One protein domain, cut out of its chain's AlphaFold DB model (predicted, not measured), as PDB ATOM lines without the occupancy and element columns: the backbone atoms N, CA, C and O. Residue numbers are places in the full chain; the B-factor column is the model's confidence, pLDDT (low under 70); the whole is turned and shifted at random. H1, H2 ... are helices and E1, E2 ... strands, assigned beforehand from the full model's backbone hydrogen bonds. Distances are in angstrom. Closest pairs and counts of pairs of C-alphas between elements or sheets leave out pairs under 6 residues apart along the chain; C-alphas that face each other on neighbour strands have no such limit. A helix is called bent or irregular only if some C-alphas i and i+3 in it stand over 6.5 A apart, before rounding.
ATOM      1  N   SER A 437      36.665  46.781  19.773       55.81
ATOM      2  CA  SER A 437      37.396  45.819  18.943       55.81
ATOM      3  C   SER A 437      37.047  45.948  17.461       55.81
ATOM      4  O   SER A 437      37.841  45.550  16.608       55.81
ATOM      5  N   GLY A 438      35.881  46.525  17.156       58.16
ATOM      6  CA  GLY A 438      35.286  46.499  15.826       58.16
ATOM      7  C   GLY A 438      34.534  45.198  15.529       58.16
ATOM      8  O   GLY A 438      34.275  44.925  14.359       58.16
ATOM      9  N   GLU A 439      34.204  44.407  16.556       64.56
ATOM     10  CA  GLU A 439      33.368  43.208  16.425       64.56
ATOM     11  C   GLU A 439      31.874  43.569  16.345       64.56
ATOM     12  O   GLU A 439      31.396  44.486  17.019       64.56
ATOM     13  N   ILE A 440      31.118  42.821  15.544       71.31
ATOM     14  CA  ILE A 440      29.650  42.813  15.561       71.31
ATOM     15  C   ILE A 440      29.210  41.517  16.238       71.31
ATOM     16  O   ILE A 440      29.512  40.445  15.720       71.31
ATOM     17  N   ASN A 441      28.494  41.611  17.358       75.56
ATOM     18  CA  ASN A 441      27.994  40.457  18.102       75.56
ATOM     19  C   ASN A 441      26.519  40.224  17.761       75.56
ATOM     20  O   ASN A 441      25.682  41.120  17.902       75.56
ATOM     21  N   ILE A 442      26.201  39.011  17.316       80.31
ATOM     22  CA  ILE A 442      24.873  38.583  16.877       80.31
ATOM     23  C   ILE A 442      24.452  37.398  17.743       80.31
ATOM     24  O   ILE A 442      24.998  36.305  17.621       80.31
ATOM     25  N   ASN A 443      23.463  37.600  18.613       82.94
ATOM     26  CA  ASN A 443      22.848  36.502  19.355       82.94
ATOM     27  C   ASN A 443      21.847  35.791  18.447       82.94
ATOM     28  O   ASN A 443      20.929  36.435  17.926       82.94
ATOM     29  N   PHE A 444      21.988  34.478  18.294       86.75
ATOM     30  CA  PHE A 444      21.130  33.685  17.425       86.75
ATOM     31  C   PHE A 444      20.823  32.294  17.986       86.75
ATOM     32  O   PHE A 444      21.528  31.738  18.834       86.75
ATOM     33  N   GLU A 445      19.739  31.738  17.469       89.50
ATOM     34  CA  GLU A 445      19.423  30.316  17.519       89.50
ATOM     35  C   GLU A 445      19.267  29.830  16.075       89.50
ATOM     36  O   GLU A 445      18.908  30.612  15.192       89.50
ATOM     37  N   ALA A 446      19.557  28.563  15.805       88.81
ATOM     38  CA  ALA A 446      19.365  27.988  14.477       88.81
ATOM     39  C   ALA A 446      18.879  26.543  14.565       88.81
ATOM     40  O   ALA A 446      19.243  25.824  15.494       88.81
ATOM     41  N   GLN A 447      18.102  26.114  13.579       91.44
ATOM     42  CA  GLN A 447      17.721  24.730  13.348       91.44
ATOM     43  C   GLN A 447      18.098  24.349  11.913       91.44
ATOM     44  O   GLN A 447      17.664  24.980  10.952       91.44
ATOM     45  N   LEU A 448      18.931  23.321  11.782       89.12
ATOM     46  CA  LEU A 448      19.305  22.695  10.524       89.12
ATOM     47  C   LEU A 448      18.644  21.318  10.471       89.12
ATOM     48  O   LEU A 448      19.025  20.423  11.222       89.12
ATOM     49  N   THR A 449      17.682  21.141   9.575       90.56
ATOM     50  CA  THR A 449      17.077  19.837   9.290       90.56
ATOM     51  C   THR A 449      17.636  19.314   7.972       90.56
ATOM     52  O   THR A 449      17.518  19.975   6.938       90.56
ATOM     53  N   LEU A 450      18.265  18.140   8.004       89.31
ATOM     54  CA  LEU A 450      18.642  17.376   6.818       89.31
ATOM     55  C   LEU A 450      17.478  16.451   6.454       89.31
ATOM     56  O   LEU A 450      17.079  15.623   7.270       89.31
ATOM     57  N   SER A 451      16.961  16.581   5.236       92.50
ATOM     58  CA  SER A 451      15.784  15.859   4.756       92.50
ATOM     59  C   SER A 451      16.183  14.901   3.630       92.50
ATOM     60  O   SER A 451      16.464  15.305   2.500       92.50
ATOM     61  N   ILE A 452      16.248  13.608   3.947       92.00
ATOM     62  CA  ILE A 452      16.622  12.540   3.012       92.00
ATOM     63  C   ILE A 452      15.348  11.999   2.359       92.00
ATOM     64  O   ILE A 452      14.499  11.434   3.045       92.00
ATOM     65  N   HIS A 453      15.216  12.159   1.041       93.56
ATOM     66  CA  HIS A 453      14.078  11.638   0.279       93.56
ATOM     67  C   HIS A 453      14.387  10.256  -0.297       93.56
ATOM     68  O   HIS A 453      13.660   9.304  -0.030       93.56
ATOM     69  N   ARG A 454      15.491  10.127  -1.044       92.69
ATOM     70  CA  ARG A 454      15.951   8.845  -1.596       92.69
ATOM     71  C   ARG A 454      17.471   8.773  -1.706       92.69
ATOM     72  O   ARG A 454      18.120   9.797  -1.930       92.69
ATOM     73  N   VAL A 455      18.041   7.580  -1.551       90.69
ATOM     74  CA  VAL A 455      19.497   7.358  -1.540       90.69
ATOM     75  C   VAL A 455      19.877   6.224  -2.483       90.69
ATOM     76  O   VAL A 455      19.347   5.122  -2.375       90.69
ATOM     77  N   ASN A 456      20.835   6.473  -3.377       88.50
ATOM     78  CA  ASN A 456      21.495   5.408  -4.123       88.50
ATOM     79  C   ASN A 456      22.605   4.785  -3.270       88.50
ATOM     80  O   ASN A 456      23.515   5.497  -2.839       88.50
ATOM     81  N   ILE A 457      22.569   3.468  -3.086       81.44
ATOM     82  CA  ILE A 457      23.631   2.706  -2.421       81.44
ATOM     83  C   ILE A 457      24.097   1.618  -3.386       81.44
ATOM     84  O   ILE A 457      23.289   0.838  -3.875       81.44
ATOM     85  N   ASP A 458      25.397   1.585  -3.668       75.12
ATOM     86  CA  ASP A 458      26.037   0.445  -4.322       75.12
ATOM     87  C   ASP A 458      26.420  -0.559  -3.228       75.12
ATOM     88  O   ASP A 458      27.172  -0.216  -2.312       75.12
ATOM     89  N   LEU A 459      25.863  -1.771  -3.285       70.38
ATOM     90  CA  LEU A 459      26.156  -2.838  -2.322       70.38
ATOM     91  C   LEU A 459      27.488  -3.546  -2.617       70.38
ATOM     92  O   LEU A 459      27.985  -4.276  -1.763       70.38
ATOM     93  N   GLY A 460      28.062  -3.370  -3.814       69.25
ATOM     94  CA  GLY A 460      29.306  -4.021  -4.231       69.25
ATOM     95  C   GLY A 460      29.233  -5.548  -4.368       69.25
ATOM     96  O   GLY A 460      30.281  -6.185  -4.475       69.25
ATOM     97  N   GLN A 461      28.030  -6.137  -4.352       71.75
ATOM     98  CA  GLN A 461      27.799  -7.583  -4.432       71.75
ATOM     99  C   GLN A 461      27.350  -7.998  -5.839       71.75
ATOM    100  O   GLN A 461      26.320  -7.539  -6.336       71.75
ATOM    101  N   ASP A 462      28.098  -8.909  -6.470       73.25
ATOM    102  CA  ASP A 462      27.711  -9.519  -7.746       73.25
ATOM    103  C   ASP A 462      26.406 -10.318  -7.565       73.25
ATOM    104  O   ASP A 462      26.394 -11.351  -6.897       73.25
ATOM    105  N   GLY A 463      25.317  -9.870  -8.201       77.69
ATOM    106  CA  GLY A 463      24.019 -10.556  -8.169       77.69
ATOM    107  C   GLY A 463      22.927  -9.887  -7.329       77.69
ATOM    108  O   GLY A 463      21.857 -10.470  -7.196       77.69
ATOM    109  N   ILE A 464      23.149  -8.678  -6.799       83.25
ATOM    110  CA  ILE A 464      22.079  -7.835  -6.239       83.25
ATOM    111  C   ILE A 464      22.088  -6.487  -6.970       83.25
ATOM    112  O   ILE A 464      23.046  -5.727  -6.836       83.25
ATOM    113  N   GLU A 465      21.024  -6.168  -7.708       86.94
ATOM    114  CA  GLU A 465      20.777  -4.810  -8.207       86.94
ATOM    115  C   GLU A 465      19.765  -4.100  -7.293       86.94
ATOM    116  O   GLU A 465      18.768  -4.682  -6.853       86.94
ATOM    117  N   LEU A 466      20.058  -2.838  -6.966       87.81
ATOM    118  CA  LEU A 466      19.310  -2.032  -6.003       87.81
ATOM    119  C   LEU A 466      18.937  -0.681  -6.628       87.81
ATOM    120  O   LEU A 466      19.798   0.167  -6.867       87.81
ATOM    121  N   GLU A 467      17.645  -0.477  -6.870       90.62
ATOM    122  CA  GLU A 467      17.076   0.824  -7.231       90.62
ATOM    123  C   GLU A 467      17.079   1.773  -6.001       90.62
ATOM    124  O   GLU A 467      17.195   1.327  -4.855       90.62
ATOM    125  N   PRO A 468      16.971   3.103  -6.187       91.06
ATOM    126  CA  PRO A 468      17.216   4.084  -5.127       91.06
ATOM    127  C   PRO A 468      16.250   3.944  -3.953       91.06
ATOM    128  O   PRO A 468      15.035   4.010  -4.131       91.06
ATOM    129  N   ILE A 469      16.793   3.825  -2.740       93.44
ATOM    130  CA  ILE A 469      16.017   3.552  -1.527       93.44
ATOM    131  C   ILE A 469      15.187   4.791  -1.151       93.44
ATOM    132  O   ILE A 469      15.790   5.802  -0.776       93.44
ATOM    133  N   PRO A 470      13.840   4.750  -1.196       94.62
ATOM    134  CA  PRO A 470      12.993   5.846  -0.738       94.62
ATOM    135  C   PRO A 470      12.905   5.901   0.791       94.62
ATOM    136  O   PRO A 470      13.027   4.893   1.493       94.62
ATOM    137  N   SER A 471      12.611   7.086   1.315       93.94
ATOM    138  CA  SER A 471      12.490   7.376   2.746       93.94
ATOM    139  C   SER A 471      11.457   6.519   3.485       93.94
ATOM    140  O   SER A 471      11.663   6.235   4.665       93.94
ATOM    141  N   ASP A 472      10.394   6.042   2.827       94.00
ATOM    142  CA  ASP A 472       9.462   5.067   3.418       94.00
ATOM    143  C   ASP A 472      10.108   3.703   3.697       94.00
ATOM    144  O   ASP A 472       9.815   3.095   4.729       94.00
ATOM    145  N   LEU A 473      11.020   3.231   2.839       93.12
ATOM    146  CA  LEU A 473      11.773   2.003   3.112       93.12
ATOM    147  C   LEU A 473      12.859   2.232   4.165       93.12
ATOM    148  O   LEU A 473      13.092   1.342   4.977       93.12
ATOM    149  N   ILE A 474      13.446   3.432   4.243       92.38
ATOM    150  CA  ILE A 474      14.355   3.795   5.346       92.38
ATOM    151  C   ILE A 474      13.592   3.808   6.688       92.38
ATOM    152  O   ILE A 474      14.057   3.202   7.654       92.38
ATOM    153  N   ARG A 475      12.388   4.403   6.747       92.19
ATOM    154  CA  ARG A 475      11.492   4.336   7.923       92.19
ATOM    155  C   ARG A 475      11.181   2.895   8.311       92.19
ATOM    156  O   ARG A 475      11.367   2.518   9.468       92.19
ATOM    157  N   ARG A 476      10.737   2.084   7.345       92.62
ATOM    158  CA  ARG A 476      10.385   0.677   7.574       92.62
ATOM    159  C   ARG A 476      11.591  -0.129   8.063       92.62
ATOM    160  O   ARG A 476      11.447  -0.854   9.036       92.62
ATOM    161  N   ALA A 477      12.780   0.054   7.489       91.44
ATOM    162  CA  ALA A 477      14.013  -0.601   7.934       91.44
ATOM    163  C   ALA A 477      14.357  -0.288   9.405       91.44
ATOM    164  O   ALA A 477      14.668  -1.199  10.173       91.44
ATOM    165  N   ILE A 478      14.240   0.980   9.821       92.19
ATOM    166  CA  ILE A 478      14.464   1.406  11.213       92.19
ATOM    167  C   ILE A 478      13.417   0.780  12.153       92.19
ATOM    168  O   ILE A 478      13.776   0.191  13.174       92.19
ATOM    169  N   ALA A 479      12.132   0.839  11.792       92.31
ATOM    170  CA  ALA A 479      11.036   0.316  12.612       92.31
ATOM    171  C   ALA A 479      10.970  -1.228  12.663       92.31
ATOM    172  O   ALA A 479      10.521  -1.804  13.656       92.31
ATOM    173  N   VAL A 480      11.439  -1.924  11.622       91.75
ATOM    174  CA  VAL A 480      11.675  -3.380  11.638       91.75
ATOM    175  C   VAL A 480      12.850  -3.710  12.560       91.75
ATOM    176  O   VAL A 480      12.766  -4.660  13.336       91.75
ATOM    177  N   GLY A 481      13.911  -2.901  12.548       90.38
ATOM    178  CA  GLY A 481      15.076  -3.076  13.413       90.38
ATOM    179  C   GLY A 481      14.765  -3.064  14.914       90.38
ATOM    180  O   GLY A 481      15.359  -3.841  15.661       90.38
ATOM    181  N   ASP A 482      13.786  -2.273  15.367       90.31
ATOM    182  CA  ASP A 482      13.332  -2.277  16.771       90.31
ATOM    183  C   ASP A 482      12.782  -3.637  17.243       90.31
ATOM    184  O   ASP A 482      12.733  -3.895  18.447       90.31
ATOM    185  N   ARG A 483      12.399  -4.536  16.323       89.88
ATOM    186  CA  ARG A 483      11.963  -5.902  16.656       89.88
ATOM    187  C   ARG A 483      13.118  -6.753  17.202       89.88
ATOM    188  O   ARG A 483      12.872  -7.641  18.018       89.88
ATOM    189  N   ARG A 484      14.374  -6.474  16.813       86.69
ATOM    190  CA  ARG A 484      15.574  -7.163  17.325       86.69
ATOM    191  C   ARG A 484      16.161  -6.421  18.526       86.69
ATOM    192  O   ARG A 484      17.101  -5.635  18.409       86.69
ATOM    193  N   THR A 485      15.618  -6.702  19.710       79.44
ATOM    194  CA  THR A 485      16.146  -6.195  20.986       79.44
ATOM    195  C   THR A 485      17.198  -7.143  21.576       79.44
ATOM    196  O   THR A 485      16.852  -8.252  21.984       79.44
ATOM    197  N   SER A 486      18.452  -6.697  21.714       78.50
ATOM    198  CA  SER A 486      19.495  -7.398  22.491       78.50
ATOM    199  C   SER A 486      19.833  -6.647  23.789       78.50
ATOM    200  O   SER A 486      19.567  -5.453  23.929       78.50
ATOM    201  N   THR A 487      20.427  -7.346  24.762       74.62
ATOM    202  CA  THR A 487      21.021  -6.716  25.957       74.62
ATOM    203  C   THR A 487      22.368  -6.058  25.659       74.62
ATOM    204  O   THR A 487      22.789  -5.181  26.415       74.62
ATOM    205  N   ASN A 488      23.022  -6.436  24.555       77.81
ATOM    206  CA  ASN A 488      24.149  -5.711  23.989       77.81
ATOM    207  C   ASN A 488      23.666  -4.860  22.806       77.81
ATOM    208  O   ASN A 488      23.162  -5.376  21.813       77.81
ATOM    209  N   ILE A 489      23.831  -3.541  22.897       71.38
ATOM    210  CA  ILE A 489      23.271  -2.589  21.926       71.38
ATOM    211  C   ILE A 489      23.897  -2.749  20.525       71.38
ATOM    212  O   ILE A 489      23.234  -2.455  19.538       71.38
ATOM    213  N   SER A 490      25.123  -3.277  20.409       70.38
ATOM    214  CA  SER A 490      25.746  -3.582  19.107       70.38
ATOM    215  C   SER A 490      25.197  -4.837  18.411       70.38
ATOM    216  O   SER A 490      25.577  -5.107  17.281       70.38
ATOM    217  N   GLU A 491      24.344  -5.616  19.080       76.81
ATOM    218  CA  GLU A 491      23.685  -6.823  18.547       76.81
ATOM    219  C   GLU A 491      22.177  -6.588  18.314       76.81
ATOM    220  O   GLU A 491      21.426  -7.524  18.051       76.81
ATOM    221  N   ALA A 492      21.715  -5.343  18.454       81.25
ATOM    222  CA  ALA A 492      20.334  -4.930  18.226       81.25
ATOM    223  C   ALA A 492      20.160  -4.288  16.836       81.25
ATOM    224  O   ALA A 492      21.135  -3.921  16.180       81.25
ATOM    225  N   GLY A 493      18.910  -4.102  16.404       86.44
ATOM    226  CA  GLY A 493      18.601  -3.483  15.111       86.44
ATOM    227  C   GLY A 493      18.682  -4.440  13.918       86.44
ATOM    228  O   GLY A 493      18.989  -5.625  14.058       86.44
ATOM    229  N   LEU A 494      18.402  -3.913  12.721       88.31
ATOM    230  CA  LEU A 494      18.220  -4.704  11.494       88.31
ATOM    231  C   LEU A 494      19.435  -5.578  11.128       88.31
ATOM    232  O   LEU A 494      19.258  -6.715  10.707       88.31
ATOM    233  N   LEU A 495      20.653  -5.065  11.334       86.25
ATOM    234  CA  LEU A 495      21.917  -5.768  11.058       86.25
ATOM    235  C   LEU A 495      22.458  -6.551  12.272       86.25
ATOM    236  O   LEU A 495      23.499  -7.202  12.179       86.25
ATOM    237  N   GLY A 496      21.785  -6.481  13.426       83.56
ATOM    238  CA  GLY A 496      22.237  -7.122  14.660       83.56
ATOM    239  C   GLY A 496      22.345  -8.640  14.504       83.56
ATOM    240  O   GLY A 496      21.353  -9.292  14.196       83.56
ATOM    241  N   GLY A 497      23.545  -9.184  14.723       76.94
ATOM    242  CA  GLY A 497      23.852 -10.613  14.567       76.94
ATOM    243  C   GLY A 497      24.510 -10.997  13.235       76.94
ATOM    244  O   GLY A 497      25.083 -12.079  13.165       76.94
ATOM    245  N   SER A 498      24.485 -10.115  12.231       81.25
ATOM    246  CA  SER A 498      25.170 -10.315  10.944       81.25
ATOM    247  C   SER A 498      26.628  -9.834  10.973       81.25
ATOM    248  O   SER A 498      27.000  -9.020  11.822       81.25
ATOM    249  N   ASP A 499      27.444 -10.288  10.017       79.75
ATOM    250  CA  ASP A 499      28.798  -9.754   9.787       79.75
ATOM    251  C   ASP A 499      28.773  -8.379   9.071       79.75
ATOM    252  O   ASP A 499      29.783  -7.668   9.024       79.75
ATOM    253  N   ILE A 500      27.613  -7.959   8.546       77.50
ATOM    254  CA  ILE A 500      27.432  -6.671   7.865       77.50
ATOM    255  C   ILE A 500      27.390  -5.528   8.887       77.50
ATOM    256  O   ILE A 500      26.582  -5.503   9.815       77.50
ATOM    257  N   THR A 501      28.227  -4.514   8.669       79.75
ATOM    258  CA  THR A 501      28.278  -3.297   9.492       79.75
ATOM    259  C   THR A 501      28.060  -2.046   8.647       79.75
ATOM    260  O   THR A 501      28.382  -2.018   7.461       79.75
ATOM    261  N   ALA A 502      27.511  -0.995   9.264       80.88
ATOM    262  CA  ALA A 502      27.235   0.291   8.620       80.88
ATOM    263  C   ALA A 502      28.080   1.426   9.246       80.88
ATOM    264  O   ALA A 502      27.538   2.245   9.996       80.88
ATOM    265  N   PRO A 503      29.405   1.475   9.006       82.75
ATOM    266  CA  PRO A 503      30.260   2.554   9.496       82.75
ATOM    267  C   PRO A 503      29.970   3.872   8.764       82.75
ATOM    268  O   PRO A 503      29.997   3.942   7.536       82.75
ATOM    269  N   ILE A 504      29.744   4.939   9.528       79.75
ATOM    270  CA  ILE A 504      29.708   6.319   9.036       79.75
ATOM    271  C   ILE A 504      31.020   6.992   9.449       79.75
ATOM    272  O   ILE A 504      31.197   7.319  10.623       79.75
ATOM    273  N   ASP A 505      31.934   7.189   8.495       73.56
ATOM    274  CA  ASP A 505      33.122   8.038   8.667       73.56
ATOM    275  C   ASP A 505      32.760   9.513   8.437       73.56
ATOM    276  O   ASP A 505      32.080   9.863   7.469       73.56
ATOM    277  N   PHE A 506      33.258  10.384   9.313       68.00
ATOM    278  CA  PHE A 506      33.118  11.840   9.221       68.00
ATOM    279  C   PHE A 506      34.355  12.516   8.595       68.00
ATOM    280  O   PHE A 506      34.485  13.738   8.625       68.00
ATOM    281  N   GLY A 507      35.275  11.732   8.021       63.66
ATOM    282  CA  GLY A 507      36.473  12.189   7.310       63.66
ATOM    283  C   GLY A 507      37.671  12.489   8.216       63.66
ATOM    284  O   GLY A 507      38.744  12.835   7.721       63.66
ATOM    285  N   ASN A 508      37.509  12.337   9.534       64.94
ATOM    286  CA  ASN A 508      38.543  12.539  10.552       64.94
ATOM    287  C   ASN A 508      38.960  11.227  11.254       64.94
ATOM    288  O   ASN A 508      39.567  11.261  12.329       64.94
ATOM    289  N   GLY A 509      38.610  10.068  10.682       66.81
ATOM    290  CA  GLY A 509      38.955   8.750  11.224       66.81
ATOM    291  C   GLY A 509      38.178   8.348  12.482       66.81
ATOM    292  O   GLY A 509      38.594   7.420  13.176       66.81
ATOM    293  N   HIS A 510      37.078   9.041  12.795       71.56
ATOM    294  CA  HIS A 510      36.101   8.608  13.790       71.56
ATOM    295  C   HIS A 510      34.884   8.022  13.067       71.56
ATOM    296  O   HIS A 510      34.035   8.754  12.565       71.56
ATOM    297  N   GLU A 511      34.808   6.695  13.031       78.19
ATOM    298  CA  GLU A 511      33.688   5.951  12.451       78.19
ATOM    299  C   GLU A 511      32.613   5.683  13.517       78.19
ATOM    300  O   GLU A 511      32.912   5.161  14.596       78.19
ATOM    301  N   ILE A 512      31.349   6.003  13.221       81.56
ATOM    302  CA  ILE A 512      30.199   5.569  14.028       81.56
ATOM    303  C   ILE A 512      29.503   4.419  13.301       81.56
ATOM    304  O   ILE A 512      28.911   4.625  12.244       81.56
ATOM    305  N   ASN A 513      29.513   3.220  13.885       83.69
ATOM    306  CA  ASN A 513      28.696   2.110  13.390       83.69
ATOM    307  C   ASN A 513      27.215   2.397  13.669       83.69
ATOM    308  O   ASN A 513      26.781   2.391  14.827       83.69
ATOM    309  N   LEU A 514      26.454   2.657  12.607       87.38
ATOM    310  CA  LEU A 514      25.028   2.941  12.669       87.38
ATOM    311  C   LEU A 514      24.252   1.671  13.028       87.38
ATOM    312  O   LEU A 514      24.322   0.659  12.332       87.38
ATOM    313  N   ILE A 515      23.463   1.746  14.097       89.38
ATOM    314  CA  ILE A 515      22.512   0.698  14.467       89.38
ATOM    315  C   ILE A 515      21.165   1.081  13.862       89.38
ATOM    316  O   ILE A 515      20.600   2.117  14.208       89.38
ATOM    317  N   ILE A 516      20.655   0.264  12.943       90.88
ATOM    318  CA  ILE A 516      19.380   0.517  12.262       90.88
ATOM    319  C   ILE A 516      18.236   0.074  13.187       90.88
ATOM    320  O   ILE A 516      17.790  -1.070  13.135       90.88
ATOM    321  N   SER A 517      17.834   0.973  14.085       92.25
ATOM    322  CA  SER A 517      16.675   0.902  14.993       92.25
ATOM    323  C   SER A 517      16.389   2.312  15.537       92.25
ATOM    324  O   SER A 517      17.274   3.169  15.465       92.25
ATOM    325  N   ASN A 518      15.209   2.603  16.102       91.75
ATOM    326  CA  ASN A 518      14.944   3.936  16.674       91.75
ATOM    327  C   ASN A 518      15.896   4.235  17.841       91.75
ATOM    328  O   ASN A 518      16.508   5.299  17.903       91.75
ATOM    329  N   SER A 519      16.119   3.239  18.702       89.88
ATOM    330  CA  SER A 519      17.124   3.308  19.775       89.88
ATOM    331  C   SER A 519      18.560   3.506  19.259       89.88
ATOM    332  O   SER A 519      19.393   4.100  19.949       89.88
ATOM    333  N   GLY A 520      18.856   3.051  18.039       89.38
ATOM    334  CA  GLY A 520      20.110   3.292  17.334       89.38
ATOM    335  C   GLY A 520      20.226   4.703  16.752       89.38
ATOM    336  O   GLY A 520      21.303   5.290  16.842       89.38
ATOM    337  N   MET A 521      19.134   5.285  16.241       90.25
ATOM    338  CA  MET A 521      19.092   6.686  15.788       90.25
ATOM    339  C   MET A 521      19.223   7.667  16.965       90.25
ATOM    340  O   MET A 521      20.014   8.609  16.893       90.25
ATOM    341  N   ASP A 522      18.540   7.405  18.087       89.62
ATOM    342  CA  ASP A 522      18.707   8.150  19.346       89.62
ATOM    343  C   ASP A 522      20.162   8.107  19.835       89.62
ATOM    344  O   ASP A 522      20.746   9.131  20.211       89.62
ATOM    345  N   LYS A 523      20.784   6.919  19.795       89.06
ATOM    346  CA  LYS A 523      22.201   6.757  20.131       89.06
ATOM    347  C   LYS A 523      23.098   7.519  19.155       89.06
ATOM    348  O   LYS A 523      24.009   8.196  19.610       89.06
ATOM    349  N   PHE A 524      22.836   7.464  17.850       89.06
ATOM    350  CA  PHE A 524      23.593   8.203  16.835       89.06
ATOM    351  C   PHE A 524      23.532   9.722  17.069       89.06
ATOM    352  O   PHE A 524      24.571  10.380  17.059       89.06
ATOM    353  N   ALA A 525      22.359  10.275  17.396       88.62
ATOM    354  CA  ALA A 525      22.219  11.679  17.791       88.62
ATOM    355  C   ALA A 525      22.993  12.004  19.088       88.62
ATOM    356  O   ALA A 525      23.672  13.029  19.172       88.62
ATOM    357  N   SER A 526      22.955  11.121  20.093       88.12
ATOM    358  CA  SER A 526      23.749  11.264  21.326       88.12
ATOM    359  C   SER A 526      25.263  11.194  21.077       88.12
ATOM    360  O   SER A 526      26.021  11.972  21.661       88.12
ATOM    361  N   ASP A 527      25.714  10.286  20.213       86.75
ATOM    362  CA  ASP A 527      27.125  10.109  19.871       86.75
ATOM    363  C   ASP A 527      27.624  11.329  19.075       86.75
ATOM    364  O   ASP A 527      28.655  11.898  19.438       86.75
ATOM    365  N   LEU A 528      26.844  11.834  18.105       84.06
ATOM    366  CA  LEU A 528      27.089  13.113  17.416       84.06
ATOM    367  C   LEU A 528      27.211  14.293  18.390       84.06
ATOM    368  O   LEU A 528      28.133  15.095  18.261       84.06
ATOM    369  N   ASN A 529      26.340  14.386  19.398       84.88
ATOM    370  CA  ASN A 529      26.426  15.425  20.432       84.88
ATOM    371  C   ASN A 529      27.717  15.341  21.269       84.88
ATOM    372  O   ASN A 529      28.196  16.360  21.765       84.88
ATOM    373  N   SER A 530      28.294  14.145  21.423       81.25
ATOM    374  CA  SER A 530      29.580  13.947  22.107       81.25
ATOM    375  C   SER A 530      30.795  14.182  21.202       81.25
ATOM    376  O   SER A 530      31.839  14.629  21.680       81.25
ATOM    377  N   LEU A 531      30.651  13.916  19.900       77.12
ATOM    378  CA  LEU A 531      31.708  14.024  18.897       77.12
ATOM    379  C   LEU A 531      31.825  15.428  18.304       77.12
ATOM    380  O   LEU A 531      32.940  15.831  17.992       77.12
ATOM    381  N   PHE A 532      30.736  16.197  18.187       75.31
ATOM    382  CA  PHE A 532      30.774  17.538  17.594       75.31
ATOM    383  C   PHE A 532      31.844  18.451  18.223       75.31
ATOM    384  O   PHE A 532      32.594  19.047  17.454       75.31
ATOM    385  N   PRO A 533      32.031  18.520  19.562       68.62
ATOM    386  CA  PRO A 533      33.141  19.270  20.153       68.62
ATOM    387  C   PRO A 533      34.523  18.798  19.669       68.62
ATOM    388  O   PRO A 533      35.361  19.625  19.326       68.62
ATOM    389  N   ILE A 534      34.738  17.482  19.572       68.56
ATOM    390  CA  ILE A 534      36.012  16.867  19.160       68.56
ATOM    391  C   ILE A 534      36.287  17.132  17.673       68.56
ATOM    392  O   ILE A 534      37.388  17.529  17.311       68.56
ATOM    393  N   ILE A 535      35.270  16.977  16.818       63.03
ATOM    394  CA  ILE A 535      35.326  17.341  15.396       63.03
ATOM    395  C   ILE A 535      35.585  18.854  15.258       63.03
ATOM    396  O   ILE A 535      36.335  19.285  14.386       63.03
ATOM    397  N   SER A 536      35.003  19.673  16.142       60.78
ATOM    398  CA  SER A 536      35.134  21.129  16.077       60.78
ATOM    399  C   SER A 536      36.521  21.659  16.444       60.78
ATOM    400  O   SER A 536      36.879  22.709  15.921       60.78
ATOM    401  N   GLU A 537      37.334  20.943  17.240       56.88
ATOM    402  CA  GLU A 537      38.715  21.363  17.558       56.88
ATOM    403  C   GLU A 537      39.578  21.559  16.291       56.88
ATOM    404  O   GLU A 537      40.468  22.413  16.287       56.88
ATOM    405  N   GLU A 538      39.278  20.857  15.190       55.09
ATOM    406  CA  GLU A 538      39.954  21.028  13.892       55.09
ATOM    407  C   GLU A 538      39.242  22.019  12.938       55.09
ATOM    408  O   GLU A 538      39.844  22.477  11.965       55.09
ATOM    409  N   ASN A 539      37.999  22.427  13.228       58.41
ATOM    410  CA  ASN A 539      37.144  23.253  12.355       58.41
ATOM    411  C   ASN A 539      37.430  24.770  12.428       58.41
ATOM    412  O   ASN A 539      36.508  25.584  12.508       58.41
ATOM    413  N   VAL A 540      38.704  25.166  12.346       59.06
ATOM    414  CA  VAL A 540      39.091  26.566  12.083       59.06
ATOM    415  C   VAL A 540      39.228  26.763  10.572       59.06
ATOM    416  O   VAL A 540      40.317  26.697   9.988       59.06
ATOM    417  N   PHE A 541      38.093  26.986   9.913       61.84
ATOM    418  CA  PHE A 541      38.050  27.285   8.485       61.84
ATOM    419  C   PHE A 541      38.742  28.626   8.226       61.84
ATOM    420  O   PHE A 541      38.483  29.606   8.918       61.84
ATOM    421  N   SER A 542      39.633  28.696   7.238       58.84
ATOM    422  CA  SER A 542      40.437  29.898   6.998       58.84
ATOM    423  C   SER A 542      40.688  30.177   5.519       58.84
ATOM    424  O   SER A 542      40.664  29.275   4.681       58.84
ATOM    425  N   ASN A 543      40.936  31.451   5.215       60.75
ATOM    426  CA  ASN A 543      41.258  31.983   3.891       60.75
ATOM    427  C   ASN A 543      40.170  31.737   2.822       60.75
ATOM    428  O   ASN A 543      40.493  31.533   1.649       60.75
ATOM    429  N   PHE A 544      38.882  31.751   3.186       60.41
ATOM    430  CA  PHE A 544      37.785  31.625   2.218       60.41
ATOM    431  C   PHE A 544      37.578  32.953   1.465       60.41
ATOM    432  O   PHE A 544      37.155  33.929   2.084       60.41
ATOM    433  N   PRO A 545      37.842  33.039   0.147       52.53
ATOM    434  CA  PRO A 545      37.728  34.299  -0.578       52.53
ATOM    435  C   PRO A 545      36.255  34.673  -0.788       52.53
ATOM    436  O   PRO A 545      35.519  33.967  -1.482       52.53
ATOM    437  N   ILE A 546      35.840  35.807  -0.225       63.12
ATOM    438  CA  ILE A 546      34.501  36.378  -0.389       63.12
ATOM    439  C   ILE A 546      34.591  37.764  -1.041       63.12
ATOM    440  O   ILE A 546      35.267  38.664  -0.543       63.12
ATOM    441  N   ASP A 547      33.907  37.935  -2.174       59.38
ATOM    442  CA  ASP A 547      33.646  39.244  -2.779       59.38
ATOM    443  C   ASP A 547      32.246  39.699  -2.353       59.38
ATOM    444  O   ASP A 547      31.260  38.989  -2.565       59.38
ATOM    445  N   LEU A 548      32.178  40.873  -1.727       61.69
ATOM    446  CA  LEU A 548      30.939  41.491  -1.238       61.69
ATOM    447  C   LEU A 548      30.385  42.556  -2.212       61.69
ATOM    448  O   LEU A 548      29.480  43.319  -1.867       61.69
ATOM    449  N   GLY A 549      30.967  42.661  -3.413       54.75
ATOM    450  CA  GLY A 549      30.658  43.669  -4.433       54.75
ATOM    451  C   GLY A 549      31.412  44.994  -4.255       54.75
ATOM    452  O   GLY A 549      31.336  45.876  -5.114       54.75
ATOM    453  N   PHE A 550      32.160  45.145  -3.158       58.19
ATOM    454  CA  PHE A 550      32.980  46.324  -2.847       58.19
ATOM    455  C   PHE A 550      34.441  45.999  -2.485       58.19
ATOM    456  O   PHE A 550      35.219  46.922  -2.231       58.19
ATOM    457  N   GLY A 551      34.835  44.721  -2.499       60.16
ATOM    458  CA  GLY A 551      36.199  44.272  -2.231       60.16
ATOM    459  C   GLY A 551      36.282  42.768  -1.966       60.16
ATOM    460  O   GLY A 551      35.319  42.170  -1.491       60.16
ATOM    461  N   GLU A 552      37.451  42.191  -2.250       66.62
ATOM    462  CA  GLU A 552      37.815  40.817  -1.889       66.62
ATOM    463  C   GLU A 552      38.307  40.773  -0.430       66.62
ATOM    464  O   GLU A 552      39.174  41.563  -0.030       66.62
ATOM    465  N   TYR A 553      37.759  39.844   0.351       67.19
ATOM    466  CA  TYR A 553      38.121  39.567   1.743       67.19
ATOM    467  C   TYR A 553      38.422  38.075   1.932       67.19
ATOM    468  O   TYR A 553      37.874  37.232   1.221       67.19
ATOM    469  N   GLU A 554      39.259  37.743   2.912       70.94
ATOM    470  CA  GLU A 554      39.521  36.366   3.341       70.94
ATOM    471  C   GLU A 554      38.724  36.076   4.621       70.94
ATOM    472  O   GLU A 554      38.968  36.671   5.668       70.94
ATOM    473  N   LEU A 555      37.726  35.198   4.524       68.75
ATOM    474  CA  LEU A 555      36.866  34.793   5.630       68.75
ATOM    475  C   LEU A 555      37.498  33.628   6.407       68.75
ATOM    476  O   LEU A 555      37.837  32.588   5.834       68.75
ATOM    477  N   ASN A 556      37.601  33.809   7.719       68.94
ATOM    478  CA  ASN A 556      37.990  32.812   8.706       68.94
ATOM    479  C   ASN A 556      36.800  32.566   9.643       68.94
ATOM    480  O   ASN A 556      36.174  33.523  10.098       68.94
ATOM    481  N   ILE A 557      36.496  31.302   9.928       72.50
ATOM    482  CA  ILE A 557      35.387  30.869  10.782       72.50
ATOM    483  C   ILE A 557      35.933  29.937  11.862       72.50
ATOM    484  O   ILE A 557      36.510  28.898  11.545       72.50
ATOM    485  N   ASP A 558      35.700  30.299  13.119       71.94
ATOM    486  CA  ASP A 558      35.846  29.439  14.288       71.94
ATOM    487  C   ASP A 558      34.448  29.058  14.804       71.94
ATOM    488  O   ASP A 558      33.560  29.903  14.948       71.94
ATOM    489  N   ILE A 559      34.241  27.764  15.037       73.31
ATOM    490  CA  ILE A 559      33.000  27.192  15.577       73.31
ATOM    491  C   ILE A 559      33.253  26.272  16.783       73.31
ATOM    492  O   ILE A 559      32.314  25.606  17.229       73.31
ATOM    493  N   GLN A 560      34.473  26.257  17.343       69.50
ATOM    494  CA  GLN A 560      34.924  25.343  18.411       69.50
ATOM    495  C   GLN A 560      34.036  25.324  19.666       69.50
ATOM    496  O   GLN A 560      34.042  24.351  20.420       69.50
ATOM    497  N   SER A 561      33.278  26.392  19.925       68.75
ATOM    498  CA  SER A 561      32.409  26.499  21.107       68.75
ATOM    499  C   SER A 561      30.921  26.690  20.781       68.75
ATOM    500  O   SER A 561      30.135  27.129  21.630       68.75
ATOM    501  N   THR A 562      30.510  26.288  19.572       77.69
ATOM    502  CA  THR A 562      29.113  26.322  19.118       77.69
ATOM    503  C   THR A 562      28.230  25.380  19.957       77.69
ATOM    504  O   THR A 562      28.520  24.185  20.044       77.69
ATOM    505  N   PRO A 563      27.121  25.858  20.557       76.62
ATOM    506  CA  PRO A 563      26.228  25.040  21.384       76.62
ATOM    507  C   PRO A 563      25.274  24.173  20.535       76.62
ATOM    508  O   PRO A 563      24.081  24.465  20.437       76.62
ATOM    509  N   PHE A 564      25.832  23.126  19.922       82.50
ATOM    510  CA  PHE A 564      25.184  22.132  19.054       82.50
ATOM    511  C   PHE A 564      24.352  21.093  19.833       82.50
ATOM    512  O   PHE A 564      24.788  20.602  20.875       82.50
ATOM    513  N   PHE A 565      23.181  20.735  19.294       84.62
ATOM    514  CA  PHE A 565      22.282  19.685  19.784       84.62
ATOM    515  C   PHE A 565      21.586  18.965  18.611       84.62
ATOM    516  O   PHE A 565      20.629  19.496  18.046       84.62
ATOM    517  N   ALA A 566      22.041  17.765  18.254       86.50
ATOM    518  CA  ALA A 566      21.328  16.825  17.388       86.50
ATOM    519  C   ALA A 566      20.196  16.116  18.155       86.50
ATOM    520  O   ALA A 566      20.388  15.703  19.303       86.50
ATOM    521  N   GLU A 567      19.039  15.955  17.513       84.25
ATOM    522  CA  GLU A 567      17.842  15.275  18.023       84.25
ATOM    523  C   GLU A 567      17.300  14.335  16.919       84.25
ATOM    524  O   GLU A 567      17.308  14.694  15.739       84.25
ATOM    525  N   SER A 568      16.858  13.122  17.282       83.81
ATOM    526  CA  SER A 568      16.212  12.178  16.351       83.81
ATOM    527  C   SER A 568      14.689  12.278  16.440       83.81
ATOM    528  O   SER A 568      14.134  12.548  17.505       83.81
ATOM    529  N   GLU A 569      14.012  12.009  15.325       85.25
ATOM    530  CA  GLU A 569      12.589  11.664  15.318       85.25
ATOM    531  C   GLU A 569      12.403  10.163  15.628       85.25
ATOM    532  O   GLU A 569      13.364   9.389  15.574       85.25
ATOM    533  N   ILE A 570      11.171   9.761  15.965       86.75
ATOM    534  CA  ILE A 570      10.768   8.349  16.052       86.75
ATOM    535  C   ILE A 570      10.154   7.958  14.708       86.75
ATOM    536  O   ILE A 570       9.203   8.586  14.243       86.75
ATOM    537  N   TYR A 571      10.693   6.908  14.103       90.31
ATOM    538  CA  TYR A 571      10.306   6.395  12.799       90.31
ATOM    539  C   TYR A 571       9.365   5.196  12.962       90.31
ATOM    540  O   TYR A 571       9.753   4.158  13.496       90.31
ATOM    541  N   GLU A 572       8.126   5.341  12.490       89.81
ATOM    542  CA  GLU A 572       7.117   4.274  12.448       89.81
ATOM    543  C   GLU A 572       6.998   3.685  11.027       89.81
ATOM    544  O   GLU A 572       7.440   4.291  10.045       89.81
ATOM    545  N   ILE A 573       6.409   2.490  10.905       87.38
ATOM    546  CA  ILE A 573       6.152   1.853   9.603       87.38
ATOM    547  C   ILE A 573       5.067   2.657   8.857       87.38
ATOM    548  O   ILE A 573       4.009   2.895   9.440       87.38
ATOM    549  N   PRO A 574       5.278   3.056   7.587       84.75
ATOM    550  CA  PRO A 574       4.263   3.773   6.812       84.75
ATOM    551  C   PRO A 574       2.979   2.955   6.596       84.75
ATOM    552  O   PRO A 574       3.049   1.777   6.250       84.75
ATOM    553  N   ASP A 575       1.813   3.611   6.689       77.19
ATOM    554  CA  ASP A 575       0.475   3.027   6.433       77.19
ATOM    555  C   ASP A 575       0.307   2.423   5.015       77.19
ATOM    556  O   ASP A 575      -0.684   1.745   4.728       77.19
ATOM    557  N   THR A 576       1.225   2.711   4.087       75.31
ATOM    558  CA  THR A 576       1.163   2.290   2.684       75.31
ATOM    559  C   THR A 576       2.142   1.161   2.367       75.31
ATOM    560  O   THR A 576       3.346   1.265   2.588       75.31
ATOM    561  N   VAL A 577       1.620   0.094   1.751       70.38
ATOM    562  CA  VAL A 577       2.409  -1.058   1.262       70.38
ATOM    563  C   VAL A 577       3.323  -0.674   0.088       70.38
ATOM    564  O   VAL A 577       4.388  -1.253  -0.089       70.38
ATOM    565  N   SER A 578       2.925   0.314  -0.719       80.75
ATOM    566  CA  SER A 578       3.802   0.935  -1.719       80.75
ATOM    567  C   SER A 578       4.589   2.084  -1.075       80.75
ATOM    568  O   SER A 578       3.949   2.958  -0.482       80.75
ATOM    569  N   PRO A 579       5.929   2.116  -1.193       88.69
ATOM    570  CA  PRO A 579       6.742   3.180  -0.617       88.69
ATOM    571  C   PRO A 579       6.742   4.455  -1.472       88.69
ATOM    572  O   PRO A 579       6.507   4.425  -2.682       88.69
ATOM    573  N   SER A 580       7.054   5.578  -0.828       90.94
ATOM    574  CA  SER A 580       7.253   6.894  -1.428       90.94
ATOM    575  C   SER A 580       8.460   7.609  -0.803       90.94
ATOM    576  O   SER A 580       8.850   7.338   0.334       90.94
ATOM    577  N   ASP A 581       9.047   8.548  -1.543       92.50
ATOM    578  CA  ASP A 581      10.112   9.448  -1.080       92.50
ATOM    579  C   ASP A 581       9.602  10.863  -0.712       92.50
ATOM    580  O   ASP A 581      10.353  11.699  -0.200       92.50
ATOM    581  N   LEU A 582       8.309  11.142  -0.940       89.31
ATOM    582  CA  LEU A 582       7.712  12.477  -0.802       89.31
ATOM    583  C   LEU A 582       7.740  13.005   0.641       89.31
ATOM    584  O   LEU A 582       7.849  14.212   0.853       89.31
ATOM    585  N   ASN A 583       7.683  12.108   1.627       90.94
ATOM    586  CA  ASN A 583       7.873  12.420   3.042       90.94
ATOM    587  C   ASN A 583       9.344  12.135   3.409       90.94
ATOM    588  O   ASN A 583       9.690  10.962   3.539       90.94
ATOM    589  N   PRO A 584      10.248  13.110   3.580       91.94
ATOM    590  CA  PRO A 584      11.651  12.807   3.884       91.94
ATOM    591  C   PRO A 584      11.846  12.125   5.254       91.94
ATOM    592  O   PRO A 584      10.972  12.166   6.117       91.94
ATOM    593  N   ILE A 585      13.000  11.483   5.454       91.62
ATOM    594  CA  ILE A 585      13.587  11.235   6.783       91.62
ATOM    595  C   ILE A 585      14.230  12.549   7.238       91.62
ATOM    596  O   ILE A 585      15.042  13.099   6.492       91.62
ATOM    597  N   ASN A 586      13.906  13.038   8.436       90.69
ATOM    598  CA  ASN A 586      14.424  14.303   8.960       90.69
ATOM    599  C   ASN A 586      15.417  14.077  10.107       90.69
ATOM    600  O   ASN A 586      15.035  13.668  11.199       90.69
ATOM    601  N   PHE A 587      16.680  14.442   9.895       87.06
ATOM    602  CA  PHE A 587      17.657  14.570  10.978       87.06
ATOM    603  C   PHE A 587      17.783  16.040  11.373       87.06
ATOM    604  O   PHE A 587      18.227  16.863  10.569       87.06
ATOM    605  N   SER A 588      17.380  16.382  12.599       88.38
ATOM    606  CA  SER A 588      17.362  17.765  13.082       88.38
ATOM    607  C   SER A 588      18.529  18.064  14.023       88.38
ATOM    608  O   SER A 588      18.772  17.376  15.011       88.38
ATOM    609  N   VAL A 589      19.236  19.148  13.726       87.88
ATOM    610  CA  VAL A 589      20.288  19.747  14.548       87.88
ATOM    611  C   VAL A 589      19.829  21.135  14.963       87.88
ATOM    612  O   VAL A 589      19.310  21.888  14.146       87.88
ATOM    613  N   SER A 590      20.057  21.518  16.215       88.38
ATOM    614  CA  SER A 590      19.791  22.873  16.692       88.38
ATOM    615  C   SER A 590      20.988  23.486  17.414       88.38
ATOM    616  O   SER A 590      21.723  22.817  18.136       88.38
ATOM    617  N   ILE A 591      21.179  24.786  17.215       86.56
ATOM    618  CA  ILE A 591      22.179  25.620  17.878       86.56
ATOM    619  C   ILE A 591      21.416  26.549  18.821       86.56
ATOM    620  O   ILE A 591      20.604  27.357  18.366       86.56
ATOM    621  N   ARG A 592      21.638  26.420  20.135       83.56
ATOM    622  CA  ARG A 592      20.804  27.072  21.168       83.56
ATOM    623  C   ARG A 592      21.620  28.045  22.026       83.56
ATOM    624  O   ARG A 592      22.530  27.621  22.737       83.56
ATOM    625  N   ASN A 593      21.225  29.322  22.060       79.94
ATOM    626  CA  ASN A 593      21.897  30.419  22.789       79.94
ATOM    627  C   ASN A 593      23.344  30.687  22.317       79.94
ATOM    628  O   ASN A 593      24.266  30.804  23.136       79.94
ATOM    629  N   ALA A 594      23.545  30.756  20.999       82.94
ATOM    630  CA  ALA A 594      24.829  31.115  20.410       82.94
ATOM    631  C   ALA A 594      24.980  32.636  20.256       82.94
ATOM    632  O   ALA A 594      24.008  33.368  20.062       82.94
ATOM    633  N   GLU A 595      26.223  33.092  20.328       80.50
ATOM    634  CA  GLU A 595      26.663  34.448  20.037       80.50
ATOM    635  C   GLU A 595      27.767  34.351  18.981       80.50
ATOM    636  O   GLU A 595      28.757  33.643  19.152       80.50
ATOM    637  N   MET A 596      27.536  35.008  17.851       79.50
ATOM    638  CA  MET A 596      28.432  35.087  16.703       79.50
ATOM    639  C   MET A 596      29.111  36.453  16.739       79.50
ATOM    640  O   MET A 596      28.432  37.467  16.566       79.50
ATOM    641  N   SER A 597      30.424  36.496  16.954       74.00
ATOM    642  CA  SER A 597      31.213  37.724  16.839       74.00
ATOM    643  C   SER A 597      31.863  37.813  15.454       74.00
ATOM    644  O   SER A 597      32.358  36.822  14.921       74.00
ATOM    645  N   ILE A 598      31.823  38.995  14.833       72.38
ATOM    646  CA  ILE A 598      32.362  39.239  13.484       72.38
ATOM    647  C   ILE A 598      33.340  40.415  13.533       72.38
ATOM    648  O   ILE A 598      32.914  41.566  13.617       72.38
ATOM    649  N   ALA A 599      34.640  40.140  13.440       69.25
ATOM    650  CA  ALA A 599      35.713  41.132  13.385       69.25
ATOM    651  C   ALA A 599      36.256  41.300  11.954       69.25
ATOM    652  O   ALA A 599      36.384  40.329  11.214       69.25
ATOM    653  N   SER A 600      36.668  42.512  11.568       66.56
ATOM    654  CA  SER A 600      37.296  42.787  10.261       66.56
ATOM    655  C   SER A 600      38.646  43.487  10.427       66.56
ATOM    656  O   SER A 600      38.729  44.549  11.047       66.56
ATOM    657  N   LYS A 601      39.713  42.929   9.842       67.25
ATOM    658  CA  LYS A 601      41.097  43.382  10.044       67.25
ATOM    659  C   LYS A 601      41.974  43.043   8.836       67.25
ATOM    660  O   LYS A 601      42.114  41.889   8.490       67.25
ATOM    661  N   ASN A 602      42.625  44.033   8.218       63.03
ATOM    662  CA  ASN A 602      43.576  43.822   7.107       63.03
ATOM    663  C   ASN A 602      43.035  43.005   5.899       63.03
ATOM    664  O   ASN A 602      43.803  42.274   5.285       63.03
ATOM    665  N   ASN A 603      41.749  43.146   5.552       65.88
ATOM    666  CA  ASN A 603      41.000  42.303   4.592       65.88
ATOM    667  C   ASN A 603      40.696  40.860   5.054       65.88
ATOM    668  O   ASN A 603      39.977  40.157   4.351       65.88
ATOM    669  N   GLU A 604      41.115  40.449   6.249       63.47
ATOM    670  CA  GLU A 604      40.604  39.247   6.920       63.47
ATOM    671  C   GLU A 604      39.267  39.583   7.615       63.47
ATOM    672  O   GLU A 604      39.162  40.595   8.319       63.47
ATOM    673  N   ILE A 605      38.249  38.738   7.451       66.19
ATOM    674  CA  ILE A 605      37.023  38.735   8.260       66.19
ATOM    675  C   ILE A 605      37.110  37.511   9.166       66.19
ATOM    676  O   ILE A 605      37.150  36.393   8.672       66.19
ATOM    677  N   ASN A 606      37.144  37.713  10.480       65.44
ATOM    678  CA  ASN A 606      37.164  36.631  11.460       65.44
ATOM    679  C   ASN A 606      35.779  36.523  12.103       65.44
ATOM    680  O   ASN A 606      35.222  37.531  12.536       65.44
ATOM    681  N   LEU A 607      35.237  35.313  12.134       68.50
ATOM    682  CA  LEU A 607      33.886  34.990  12.571       68.50
ATOM    683  C   LEU A 607      34.003  33.892  13.634       68.50
ATOM    684  O   LEU A 607      34.437  32.796  13.309       68.50
ATOM    685  N   ASP A 608      33.659  34.184  14.885       69.75
ATOM    686  CA  ASP A 608      33.759  33.248  16.018       69.75
ATOM    687  C   ASP A 608      32.366  32.992  16.606       69.75
ATOM    688  O   ASP A 608      31.632  33.939  16.904       69.75
ATOM    689  N   VAL A 609      31.988  31.717  16.736       72.62
ATOM    690  CA  VAL A 609      30.694  31.281  17.277       72.62
ATOM    691  C   VAL A 609      30.884  30.581  18.620       72.62
ATOM    692  O   VAL A 609      31.355  29.442  18.704       72.62
ATOM    693  N   HIS A 610      30.415  31.245  19.675       71.75
ATOM    694  CA  HIS A 610      30.492  30.766  21.051       71.75
ATOM    695  C   HIS A 610      29.124  30.754  21.748       71.75
ATOM    696  O   HIS A 610      28.123  31.265  21.246       71.75
ATOM    697  N   ARG A 611      29.040  30.166  22.947       56.78
ATOM    698  CA  ARG A 611      27.872  30.351  23.830       56.78
ATOM    699  C   ARG A 611      27.826  31.798  24.329       56.78
ATOM    700  O   ARG A 611      28.852  32.315  24.768       56.78
ATOM    701  N   SER A 612      26.650  32.431  24.320       42.88
ATOM    702  CA  SER A 612      26.533  33.846  24.708       42.88
ATOM    703  C   SER A 612      26.976  34.135  26.149       42.88
ATOM    704  O   SER A 612      26.628  33.401  27.084       42.88
ATOM    705  N   HIS A 613      27.719  35.232  26.338       46.56
ATOM    706  CA  HIS A 613      28.281  35.638  27.631       46.56
ATOM    707  C   HIS A 613      28.247  37.163  27.849       46.56
ATOM    708  O   HIS A 613      29.081  37.919  27.359       46.56
ATOM    709  N   VAL A 614      27.313  37.625  28.687       32.94
ATOM    710  CA  VAL A 614      27.067  39.060  28.924       32.94
ATOM    711  C   VAL A 614      28.145  39.725  29.801       32.94
ATOM    712  O   VAL A 614      28.096  39.610  31.027       32.94
ATOM    713  N   ASN A 615      29.065  40.489  29.193       32.34
ATOM    714  CA  ASN A 615      29.750  41.643  29.814       32.34
ATOM    715  C   ASN A 615      30.613  42.445  28.813       32.34
ATOM    716  O   ASN A 615      31.558  41.902  28.252       32.34
TER     717      ASN A 615
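AT A GLANCE: This is residues 437 to 615 of the 814 residues of an uncharacterized protein of Candidatus Thalassarchaeaceae archaeon (UniProt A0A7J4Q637). A long ribbon of two strands, E1 and E8 side by side, runs most of the length of an elongated model; at one end E9, E6 and E5 widen it into a twisted sheet. Along the ribbon E7 pairs with E8, helix H2 lies over E7, and at the other end H1 sits beside the strands, while residues 459 to 464 stick out. The printed part has 179 residues with two named helices and nine named strands, in the order E1 E2 H1 E3 E4 H2 E5 E6 E7 E8 E9, and its class is mixed, helices and strands. The branched sheet of six strands is antiparallel but for the parallel pair E6 and E9, and E3 and E4 form a small antiparallel sheet. The whole is loose, with a radius of gyration of the C-alphas of 20.8 A, and spans 59 by 35 by 33 A.

HOW THE PARTS SIT: E1, residues 439 to 455, is an edge strand and the antiparallel neighbour of E8, residues 585 to 601; N 440 and O 598 are 2.9 A apart and N 448 and O 589 2.8 A, within hydrogen-bond range. E1 bends by 66 degrees at residue 443 and E8 by 72 degrees at residue 593. E2, residues 464 to 466, pairs with no named strand. H1, residues 471 to 481, is on the branched sheet at the sheet's level, with a height of 2.2 A; its closest C-alpha pair with E1 is His 453 and Ser 471, 5.2 A. E3, residues 503 to 505, and E4, residues 511 to 513, are a hairpin, with N 504 and O 512 2.9 A apart. H2, residues 518 to 536, only just touches H1, only at their ends and with residue 518 alone of H2: 3 pairs of C-alphas lie within 8 A, the closest Ile 478 and Asn 518, 6.0 A, and the lines are about perpendicular at 73 degrees. H2 is over E7, residues 564 to 567, at a height of 8.3 A over the sheet, and runs along the strands, at 9 degrees to E7 on the local plane; their closest C-alphas are Ala 525 and Ala 566, 5.2 A. E5, residues 540 to 547, and E6, residues 552 to 558, are a hairpin, with N 546 and O 553 2.9 A apart. E9, residues 604 to 611, is the parallel neighbour of E6, with N 605 and O 554 2.8 A apart. E7, E8 and E9 form a meander, each strand the antiparallel neighbour of the one before: N 565 and O 590 are 2.8 A apart, as are N 597 and O 608. E1 lies on one side of E8, E7 and E9 on the other side. Every O i to N i+4 pair is within hydrogen-bond range in H1, and 13 of 15 in H2.

IN THESE COORDINATES: E1 begins at C-alpha 439, (33.368, 43.208, 16.425), and is 42.4 A long, as is E8. H1 measures 15.2 A. H2 measures 26.5 A from C-alpha 518, (14.944, 3.936, 16.674); it has a kink of 36 degrees near residue 530 and is only just irregular, with C-alphas 530 and 533 6.7 A apart. E5 measures 20.3 A, E6 19.9 A and E9 23.0 A, ending at C-alpha 611, (27.872, 30.351, 23.830).

THE WHOLE: The C-alphas farthest apart, of Gly 463 and Asn 615, are 64.8 A apart. The printed part has no cut. The links H1 to E3 and E7 to E8 are long. Mean pLDDT of the printed part is 78.1; 48 residues are under 70, among them 533 to 553 and 599 to 608.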